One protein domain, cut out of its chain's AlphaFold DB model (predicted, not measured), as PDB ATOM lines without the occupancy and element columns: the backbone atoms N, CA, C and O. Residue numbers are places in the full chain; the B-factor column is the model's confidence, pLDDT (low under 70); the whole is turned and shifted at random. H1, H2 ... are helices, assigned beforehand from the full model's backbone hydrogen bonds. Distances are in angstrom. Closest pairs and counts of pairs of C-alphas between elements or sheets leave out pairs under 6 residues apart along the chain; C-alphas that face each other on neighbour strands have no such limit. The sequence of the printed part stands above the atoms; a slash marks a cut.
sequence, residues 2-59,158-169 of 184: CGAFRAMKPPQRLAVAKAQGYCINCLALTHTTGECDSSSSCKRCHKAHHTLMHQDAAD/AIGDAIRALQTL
ATOM      1  N   CYS A   2     202.929 253.769 352.975       84.94
ATOM      2  CA  CYS A   2     203.116 253.428 354.395       84.94
ATOM      3  C   CYS A   2     202.383 254.403 355.345       84.94
ATOM      4  O   CYS A   2     202.291 255.601 355.058       84.94
ATOM      5  N   GLY A   3     201.892 253.905 356.488       89.12
ATOM      6  CA  GLY A   3     201.235 254.705 357.532       89.12
ATOM      7  C   GLY A   3     202.148 255.778 358.137       89.12
ATOM      8  O   GLY A   3     201.739 256.933 358.251       89.12
ATOM      9  N   ALA A   4     203.419 255.443 358.390       88.50
ATOM     10  CA  ALA A   4     204.420 256.386 358.896       88.50
ATOM     11  C   ALA A   4     204.591 257.603 357.969       88.50
ATOM     12  O   ALA A   4     204.676 258.744 358.419       88.50
ATOM     13  N   PHE A   5     204.543 257.385 356.650       89.25
ATOM     14  CA  PHE A   5     204.656 258.468 355.673       89.25
ATOM     15  C   PHE A   5     203.460 259.428 355.701       89.25
ATOM     16  O   PHE A   5     203.617 260.629 355.480       89.25
ATOM     17  N   ARG A   6     202.257 258.921 355.996       89.69
ATOM     18  CA  ARG A   6     201.050 259.751 356.127       89.69
ATOM     19  C   ARG A   6     201.042 260.560 357.424       89.69
ATOM     20  O   ARG A   6     200.526 261.674 357.407       89.69
ATOM     21  N   ALA A   7     201.628 260.026 358.496       90.56
ATOM     22  CA  ALA A   7     201.731 260.699 359.791       90.56
ATOM     23  C   ALA A   7     202.693 261.904 359.770       90.56
ATOM     24  O   ALA A   7     202.492 262.871 360.498       90.56
ATOM     25  N   MET A   8     203.710 261.887 358.900       91.81
ATOM     26  CA  MET A   8     204.643 263.007 358.750       91.81
ATOM     27  C   MET A   8     203.955 264.293 358.279       91.81
ATOM     28  O   MET A   8     202.975 264.267 357.528       91.81
ATOM     29  N   LYS A   9     204.520 265.452 358.637       92.62
ATOM     30  CA  LYS A   9     204.058 266.756 358.131       92.62
ATOM     31  C   LYS A   9     204.393 266.908 356.634       92.62
ATOM     32  O   LYS A   9     205.411 266.375 356.190       92.62
ATOM     33  N   PRO A  10     203.612 267.662 355.836       92.81
ATOM     34  CA  PRO A  10     203.900 267.884 354.414       92.81
ATOM     35  C   PRO A  10     205.349 268.304 354.070       92.81
ATOM     36  O   PRO A  10     205.914 267.718 353.145       92.81
ATOM     37  N   PRO A  11     206.011 269.243 354.790       92.00
ATOM     38  CA  PRO A  11     207.428 269.552 354.549       92.00
ATOM     39  C   PRO A  11     208.356 268.358 354.779       92.00
ATOM     40  O   PRO A  11     209.282 268.142 354.001       92.00
ATOM     41  N   GLN A  12     208.082 267.547 355.800       92.94
ATOM     42  CA  GLN A  12     208.870 266.361 356.119       92.94
ATOM     43  C   GLN A  12     208.688 265.273 355.053       92.94
ATOM     44  O   GLN A  12     209.669 264.703 354.586       92.94
ATOM     45  N   ARG A  13     207.456 265.056 354.568       94.69
ATOM     46  CA  ARG A  13     207.184 264.157 353.429       94.69
ATOM     47  C   ARG A  13     207.968 264.565 352.188       94.69
ATOM     48  O   ARG A  13     208.521 263.708 351.506       94.69
ATOM     49  N   LEU A  14     208.019 265.867 351.900       93.44
ATOM     50  CA  LEU A  14     208.780 266.400 350.773       93.44
ATOM     51  C   LEU A  14     210.283 266.135 350.942       93.44
ATOM     52  O   LEU A  14     210.931 265.708 349.991       93.44
ATOM     53  N   ALA A  15     210.828 266.374 352.138       93.19
ATOM     54  CA  ALA A  15     212.235 266.129 352.440       93.19
ATOM     55  C   ALA A  15     212.598 264.644 352.289       93.19
ATOM     56  O   ALA A  15     213.547 264.320 351.581       93.19
ATOM     57  N   VAL A  16     211.792 263.747 352.865       93.69
ATOM     58  CA  VAL A  16     212.004 262.295 352.772       93.69
ATOM     59  C   VAL A  16     211.899 261.812 351.329       93.69
ATOM     60  O   VAL A  16     212.773 261.086 350.869       93.69
ATOM     61  N   ALA A  17     210.883 262.247 350.579       93.00
ATOM     62  CA  ALA A  17     210.739 261.861 349.177       93.00
ATOM     63  C   ALA A  17     211.941 262.305 348.331       93.00
ATOM     64  O   ALA A  17     212.444 261.521 347.533       93.00
ATOM     65  N   LYS A  18     212.446 263.528 348.547       92.44
ATOM     66  CA  LYS A  18     213.662 264.017 347.880       92.44
ATOM     67  C   LYS A  18     214.900 263.214 348.270       92.44
ATOM     68  O   LYS A  18     215.671 262.856 347.387       92.44
ATOM     69  N   ALA A  19     215.082 262.937 349.561       91.75
ATOM     70  CA  ALA A  19     216.234 262.196 350.073       91.75
ATOM     71  C   ALA A  19     216.285 260.761 349.532       91.75
ATOM     72  O   ALA A  19     217.353 260.253 349.215       91.75
ATOM     73  N   GLN A  20     215.118 260.138 349.385       91.44
ATOM     74  CA  GLN A  20     214.967 258.771 348.889       91.44
ATOM     75  C   GLN A  20     214.825 258.694 347.355       91.44
ATOM     76  O   GLN A  20     214.672 257.611 346.804       91.44
ATOM     77  N   GLY A  21     214.852 259.829 346.648       91.31
ATOM     78  CA  GLY A  21     214.780 259.867 345.185       91.31
ATOM     79  C   GLY A  21     213.400 259.572 344.583       91.31
ATOM     80  O   GLY A  21     213.308 259.329 343.383       91.31
ATOM     81  N   TYR A  22     212.325 259.623 345.373       93.75
ATOM     82  CA  TYR A  22     210.962 259.493 344.856       93.75
ATOM     83  C   TYR A  22     210.571 260.708 344.009       93.75
ATOM     84  O   TYR A  22     210.837 261.863 344.361       93.75
ATOM     85  N   CYS A  23     209.833 260.457 342.929       94.62
ATOM     86  CA  CYS A  23     209.154 261.502 342.180       94.62
ATOM     87  C   CYS A  23     208.186 262.263 343.094       94.62
ATOM     88  O   CYS A  23     207.319 261.679 343.739       94.62
ATOM     89  N   ILE A  24     208.281 263.592 343.116       94.50
ATOM     90  CA  ILE A  24     207.426 264.425 343.975       94.50
ATOM     91  C   ILE A  24     205.978 264.439 343.467       94.50
ATOM     92  O   ILE A  24     205.062 264.726 344.232       94.50
ATOM     93  N   ASN A  25     205.756 264.136 342.187       95.12
ATOM     94  CA  ASN A  25     204.431 264.167 341.579       95.12
ATOM     95  C   ASN A  25     203.646 262.861 341.782       95.12
ATOM     96  O   ASN A  25     202.554 262.881 342.343       95.12
ATOM     97  N   CYS A  26     204.221 261.727 341.379       93.00
ATOM     98  CA  CYS A  26     203.548 260.426 341.413       93.00
ATOM     99  C   CYS A  26     204.074 259.471 342.498       93.00
ATOM    100  O   CYS A  26     203.499 258.405 342.684       93.00
ATOM    101  N   LEU A  27     205.140 259.838 343.223       92.19
ATOM    102  CA  LEU A  27     205.769 259.016 344.267       92.19
ATOM    103  C   LEU A  27     206.325 257.674 343.763       92.19
ATOM    104  O   LEU A  27     206.490 256.743 344.544       92.19
ATOM    105  N   ALA A  28     206.651 257.579 342.474       92.06
ATOM    106  CA  ALA A  28     207.402 256.458 341.917       92.06
ATOM    107  C   ALA A  28     208.915 256.654 342.111       92.06
ATOM    108  O   ALA A  28     209.408 257.781 342.074       92.06
ATOM    109  N   LEU A  29     209.655 255.555 342.273       93.19
ATOM    110  CA  LEU A  29     211.124 255.554 342.378       93.19
ATOM    111  C   LEU A  29     211.831 255.523 341.010       93.19
ATOM    112  O   LEU A  29     213.048 255.639 340.919       93.19
ATOM    113  N   THR A  30     211.067 255.316 339.938       93.00
ATOM    114  CA  THR A  30     211.584 255.054 338.590       93.00
ATOM    115  C   THR A  30     212.129 256.301 337.896       93.00
ATOM    116  O   THR A  30     212.977 256.189 337.017       93.00
ATOM    117  N   HIS A  31     211.627 257.485 338.256       92.50
ATOM    118  CA  HIS A  31     211.935 258.743 337.579       92.50
ATOM    119  C   HIS A  31     211.891 259.929 338.546       92.50
ATOM    120  O   HIS A  31     211.378 259.833 339.662       92.50
ATOM    121  N   THR A  32     212.408 261.071 338.098       91.50
ATOM    122  CA  THR A  32     212.347 262.333 338.848       91.50
ATOM    123  C   THR A  32     211.174 263.203 338.396       91.50
ATOM    124  O   THR A  32     210.629 263.011 337.316       91.50
ATOM    125  N   THR A  33     210.786 264.211 339.185       89.56
ATOM    126  CA  THR A  33     209.637 265.086 338.865       89.56
ATOM    127  C   THR A  33     209.714 265.746 337.482       89.56
ATOM    128  O   THR A  33     208.673 266.003 336.890       89.56
ATOM    129  N   GLY A  34     210.916 266.027 336.965       88.44
ATOM    130  CA  GLY A  34     211.094 266.635 335.638       88.44
ATOM    131  C   GLY A  34     210.893 265.666 334.469       88.44
ATOM    132  O   GLY A  34     210.587 266.100 333.369       88.44
ATOM    133  N   GLU A  35     211.029 264.367 334.721       88.88
ATOM    134  CA  GLU A  35     210.839 263.275 333.755       88.88
ATOM    135  C   GLU A  35     209.500 262.564 334.005       88.88
ATOM    136  O   GLU A  35     209.290 261.424 333.602       88.88
ATOM    137  N   CYS A  36     208.614 263.201 334.772       93.56
ATOM    138  CA  CYS A  36     207.352 262.609 335.157       93.56
ATOM    139  C   CYS A  36     206.319 262.816 334.050       93.56
ATOM    140  O   CYS A  36     205.798 263.916 333.886       93.56
ATOM    141  N   ASP A  37     205.956 261.732 333.371       91.38
ATOM    142  CA  ASP A  37     204.906 261.735 332.342       91.38
ATOM    143  C   ASP A  37     203.482 261.738 332.934       91.38
ATOM    144  O   ASP A  37     202.483 261.748 332.214       91.38
ATOM    145  N   SER A  38     203.358 261.701 334.266       88.62
ATOM    146  CA  SER A  38     202.055 261.688 334.927       88.62
ATOM    147  C   SER A  38     201.373 263.049 334.804       88.62
ATOM    148  O   SER A  38     201.862 264.054 335.318       88.62
ATOM    149  N   SER A  39     200.176 263.060 334.216       88.06
ATOM    150  CA  SER A  39     199.286 264.228 334.160       88.06
ATOM    151  C   SER A  39     198.684 264.604 335.519       88.06
ATOM    152  O   SER A  39     197.988 265.616 335.644       88.06
ATOM    153  N   SER A  40     198.940 263.801 336.556       88.75
ATOM    154  CA  SER A  40     198.544 264.121 337.920       88.75
ATOM    155  C   SER A  40     199.203 265.425 338.350       88.75
ATOM    156  O   SER A  40     200.405 265.608 338.199       88.75
ATOM    157  N   SER A  41     198.416 266.324 338.915       92.69
ATOM    158  CA  SER A  41     198.905 267.525 339.578       92.69
ATOM    159  C   SER A  41     198.201 267.663 340.920       92.69
ATOM    160  O   SER A  41     197.180 267.015 341.184       92.69
ATOM    161  N   CYS A  42     198.760 268.486 341.800       94.00
ATOM    162  CA  CYS A  42     198.185 268.711 343.113       94.00
ATOM    163  C   CYS A  42     196.752 269.229 342.976       94.00
ATOM    164  O   CYS A  42     196.526 270.281 342.387       94.00
ATOM    165  N   LYS A  43     195.784 268.549 343.595       93.38
ATOM    166  CA  LYS A  43     194.364 268.935 343.493       93.38
ATOM    167  C   LYS A  43     194.041 270.286 344.149       93.38
ATOM    168  O   LYS A  43     192.980 270.831 343.891       93.38
ATOM    169  N   ARG A  44     194.937 270.810 344.999       92.81
ATOM    170  CA  ARG A  44     194.754 272.081 345.726       92.81
ATOM    171  C   ARG A  44     195.356 273.292 345.020       92.81
ATOM    172  O   ARG A  44     194.849 274.394 345.159       92.81
ATOM    173  N   CYS A  45     196.455 273.111 344.290       93.06
ATOM    174  CA  CYS A  45     197.173 274.234 343.671       93.06
ATOM    175  C   CYS A  45     197.627 273.985 342.232       93.06
ATOM    176  O   CYS A  45     198.320 274.826 341.668       93.06
ATOM    177  N   HIS A  46     197.285 272.829 341.660       91.12
ATOM    178  CA  HIS A  46     197.544 272.443 340.271       91.12
ATOM    179  C   HIS A  46     199.020 272.467 339.846       91.12
ATOM    180  O   HIS A  46     199.341 272.487 338.663       91.12
ATOM    181  N   LYS A  47     199.946 272.430 340.811       90.50
ATOM    182  CA  LYS A  47     201.391 272.310 340.564       90.50
ATOM    183  C   LYS A  47     201.808 270.839 340.479       90.50
ATOM    184  O   LYS A  47     201.122 269.969 341.018       90.50
ATOM    185  N   ALA A  48     202.964 270.577 339.865       91.62
ATOM    186  CA  ALA A  48     203.548 269.242 339.687       91.62
ATOM    187  C   ALA A  48     204.086 268.641 341.006       91.62
ATOM    188  O   ALA A  48     205.292 268.545 341.234       91.62
ATOM    189  N   HIS A  49     203.178 268.292 341.915       93.31
ATOM    190  CA  HIS A  49     203.449 267.524 343.126       93.31
ATOM    191  C   HIS A  49     202.208 266.747 343.565       93.31
ATOM    192  O   HIS A  49     201.075 267.139 343.287       93.31
ATOM    193  N   HIS A  50     202.426 265.690 344.337       94.38
ATOM    194  CA  HIS A  50     201.358 264.911 344.932       94.38
ATOM    195  C   HIS A  50     200.625 265.726 346.008       94.38
ATOM    196  O   HIS A  50     201.260 266.365 346.849       94.38
ATOM    197  N   THR A  51     199.292 265.650 346.074       93.06
ATOM    198  CA  THR A  51     198.462 266.406 347.042       93.06
ATOM    199  C   THR A  51     198.883 266.200 348.505       93.06
ATOM    200  O   THR A  51     198.729 267.091 349.332       93.06
ATOM    201  N   LEU A  52     199.483 265.051 348.834       91.56
ATOM    202  CA  LEU A  52     200.013 264.763 350.177       91.56
ATOM    203  C   LEU A  52     201.195 265.654 350.591       91.56
ATOM    204  O   LEU A  52     201.478 265.752 351.780       91.56
ATOM    205  N   MET A  53     201.906 266.255 349.643       92.50
ATOM    206  CA  MET A  53     203.031 267.157 349.908       92.50
ATOM    207  C   MET A  53     202.617 268.628 349.860       92.50
ATOM    208  O   MET A  53     203.463 269.505 350.030       92.50
ATOM    209  N   HIS A  54     201.334 268.904 349.614       92.94
ATOM    210  CA  HIS A  54     200.827 270.262 349.578       92.94
ATOM    211  C   HIS A  54     200.987 270.932 350.946       92.94
ATOM    212  O   HIS A  54     200.639 270.354 351.974       92.94
ATOM    213  N   GLN A  55     201.524 272.148 350.936       89.94
ATOM    214  CA  GLN A  55     201.569 273.033 352.093       89.94
ATOM    215  C   GLN A  55     200.606 274.175 351.815       89.94
ATOM    216  O   GLN A  55     200.869 274.984 350.920       89.94
ATOM    217  N   ASP A  56     199.509 274.223 352.563       85.88
ATOM    218  CA  ASP A  56     198.583 275.339 352.484       85.88
ATOM    219  C   ASP A  56     199.292 276.600 352.997       85.88
ATOM    220  O   ASP A  56     200.009 276.586 354.000       85.88
ATOM    221  N   ALA A  57     199.136 277.716 352.283       73.25
ATOM    222  CA  ALA A  57     199.780 278.975 352.662       73.25
ATOM    223  C   ALA A  57     199.314 279.474 354.046       73.25
ATOM    224  O   ALA A  57     200.063 280.176 354.720       73.25
ATOM    225  N   ALA A  58     198.127 279.048 354.492       65.31
ATOM    226  CA  ALA A  58     197.590 279.325 355.821       65.31
ATOM    227  C   ALA A  58     198.437 278.715 356.959       65.31
ATOM    228  O   ALA A  58     198.514 279.293 358.040       65.31
ATOM    229  N   ASP A  59     199.146 277.608 356.711       59.88
ATOM    230  CA  ASP A  59     199.990 276.952 357.719       59.88
ATOM    231  C   ASP A  59     201.362 277.620 357.891       59.88
ATOM    232  O   ASP A  59     202.082 277.326 358.844       59.88
ATOM    233  N   ALA A 158     226.460 260.239 346.302       81.31
ATOM    234  CA  ALA A 158     227.643 260.502 347.120       81.31
ATOM    235  C   ALA A 158     227.389 261.532 348.237       81.31
ATOM    236  O   ALA A 158     227.836 261.341 349.365       81.31
ATOM    237  N   ILE A 159     226.624 262.597 347.960       80.19
ATOM    238  CA  ILE A 159     226.222 263.571 348.991       80.19
ATOM    239  C   ILE A 159     225.321 262.909 350.046       80.19
ATOM    240  O   ILE A 159     225.496 263.145 351.239       80.19
ATOM    241  N   GLY A 160     224.364 262.075 349.630       79.94
ATOM    242  CA  GLY A 160     223.496 261.342 350.554       79.94
ATOM    243  C   GLY A 160     224.257 260.342 351.431       79.94
ATOM    244  O   GLY A 160     223.959 260.235 352.620       79.94
ATOM    245  N   ASP A 161     225.246 259.647 350.866       86.81
ATOM    246  CA  ASP A 161     226.129 258.729 351.595       86.81
ATOM    247  C   ASP A 161     227.009 259.473 352.602       86.81
ATOM    248  O   ASP A 161     227.092 259.066 353.760       86.81
ATOM    249  N   ALA A 162     227.580 260.614 352.205       90.12
ATOM    250  CA  ALA A 162     228.369 261.459 353.098       90.12
ATOM    251  C   ALA A 162     227.544 261.970 354.291       90.12
ATOM    252  O   ALA A 162     228.015 261.932 355.424       90.12
ATOM    253  N   ILE A 163     226.293 262.395 354.068       92.06
ATOM    254  CA  ILE A 163     225.402 262.837 355.153       92.06
ATOM    255  C   ILE A 163     225.130 261.694 356.140       92.06
ATOM    256  O   ILE A 163     225.207 261.910 357.348       92.06
ATOM    257  N   ARG A 164     224.847 260.481 355.645       91.00
ATOM    258  CA  ARG A 164     224.635 259.305 356.505       91.00
ATOM    259  C   ARG A 164     225.883 258.964 357.312       91.00
ATOM    260  O   ARG A 164     225.776 258.750 358.512       91.00
ATOM    261  N   ALA A 165     227.056 258.968 356.680       93.62
ATOM    262  CA  ALA A 165     228.320 258.699 357.360       93.62
ATOM    263  C   ALA A 165     228.594 259.714 358.487       93.62
ATOM    264  O   ALA A 165     228.950 259.332 359.601       93.62
ATOM    265  N   LEU A 166     228.355 261.005 358.242       95.38
ATOM    266  CA  LEU A 166     228.517 262.042 359.266       95.38
ATOM    267  C   LEU A 166     227.552 261.864 360.445       95.38
ATOM    268  O   LEU A 166     227.963 262.041 361.589       95.38
ATOM    269  N   GLN A 167     226.302 261.470 360.184       93.19
ATOM    270  CA  GLN A 167     225.338 261.149 361.243       93.19
ATOM    271  C   GLN A 167     225.807 259.955 362.077       93.19
ATOM    272  O   GLN A 167     225.837 260.047 363.298       93.19
ATOM    273  N   THR A 168     226.282 258.883 361.433       94.69
ATOM    274  CA  THR A 168     226.802 257.715 362.165       94.69
ATOM    275  C   THR A 168     228.008 258.051 363.039       94.69
ATOM    276  O   THR A 168     228.136 257.512 364.133       94.69
ATOM    277  N   LEU A 169     228.876 258.969 362.597       93.88
ATOM    278  CA  LEU A 169     230.005 259.434 363.403       93.88
ATOM    279  C   LEU A 169     229.547 260.282 364.593       93.88
ATOM    280  O   LEU A 169     230.063 260.104 365.692       93.88
TER     281      LEU A 169
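AT A GLANCE: This is residues 2 to 59 and 158 to 169 of the 184 residues of the protein "(Mediterranean fruit fly) hypothetical protein" of Ceratitis capitata (UniProt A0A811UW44). There is little regular structure: two short helices, H1 and H2, and a long winding stretch without named elements, residues 20 to 59, make the body, and residues 161 to 169 of H3 stick out from it. The printed part has 70 residues with three named helices, H1, H2, H3 in chain order, and no named strand; 27 residues are in named elements, under half, and the class is all helix. It is only just loose, close to compact, with a radius of gyration of the C-alphas of 13.7 A and spans of 42 by 29 by 22 A.

IN THESE COORDINATES: H1, residues 3 to 7, begins at C-alpha 3 (201.235, 254.705, 357.532) and is 6.4 A long. H2, residues 10 to 19, is 14.3 A long. H3, residues 158 to 169, is 16.5 A long and ends at C-alpha 169 (230.005, 259.434, 363.403).

HOW THE PARTS SIT: H1 and H2, joined by a tight link, are close but not clearly touching; their closest C-alphas, Phe 5 and Arg 13, are 6.6 A apart. H2 and H3 are close but not clearly touching, with closest C-alphas Ala 19 and Gly 160 at 7.3 A, and only just about perpendicular at 73 degrees. H1 and H3 are apart. In H1, H2 and H3 every O i to N i+4 pair is within hydrogen-bond range.

THE WHOLE: The C-alphas farthest apart, Ser 39 and Leu 169, are 42.7 A apart. Residues 60 to 157 are not printed; C-alphas 59 and 158 are 33.9 A apart across the cut. Residues 58 to 59 are under pLDDT 70.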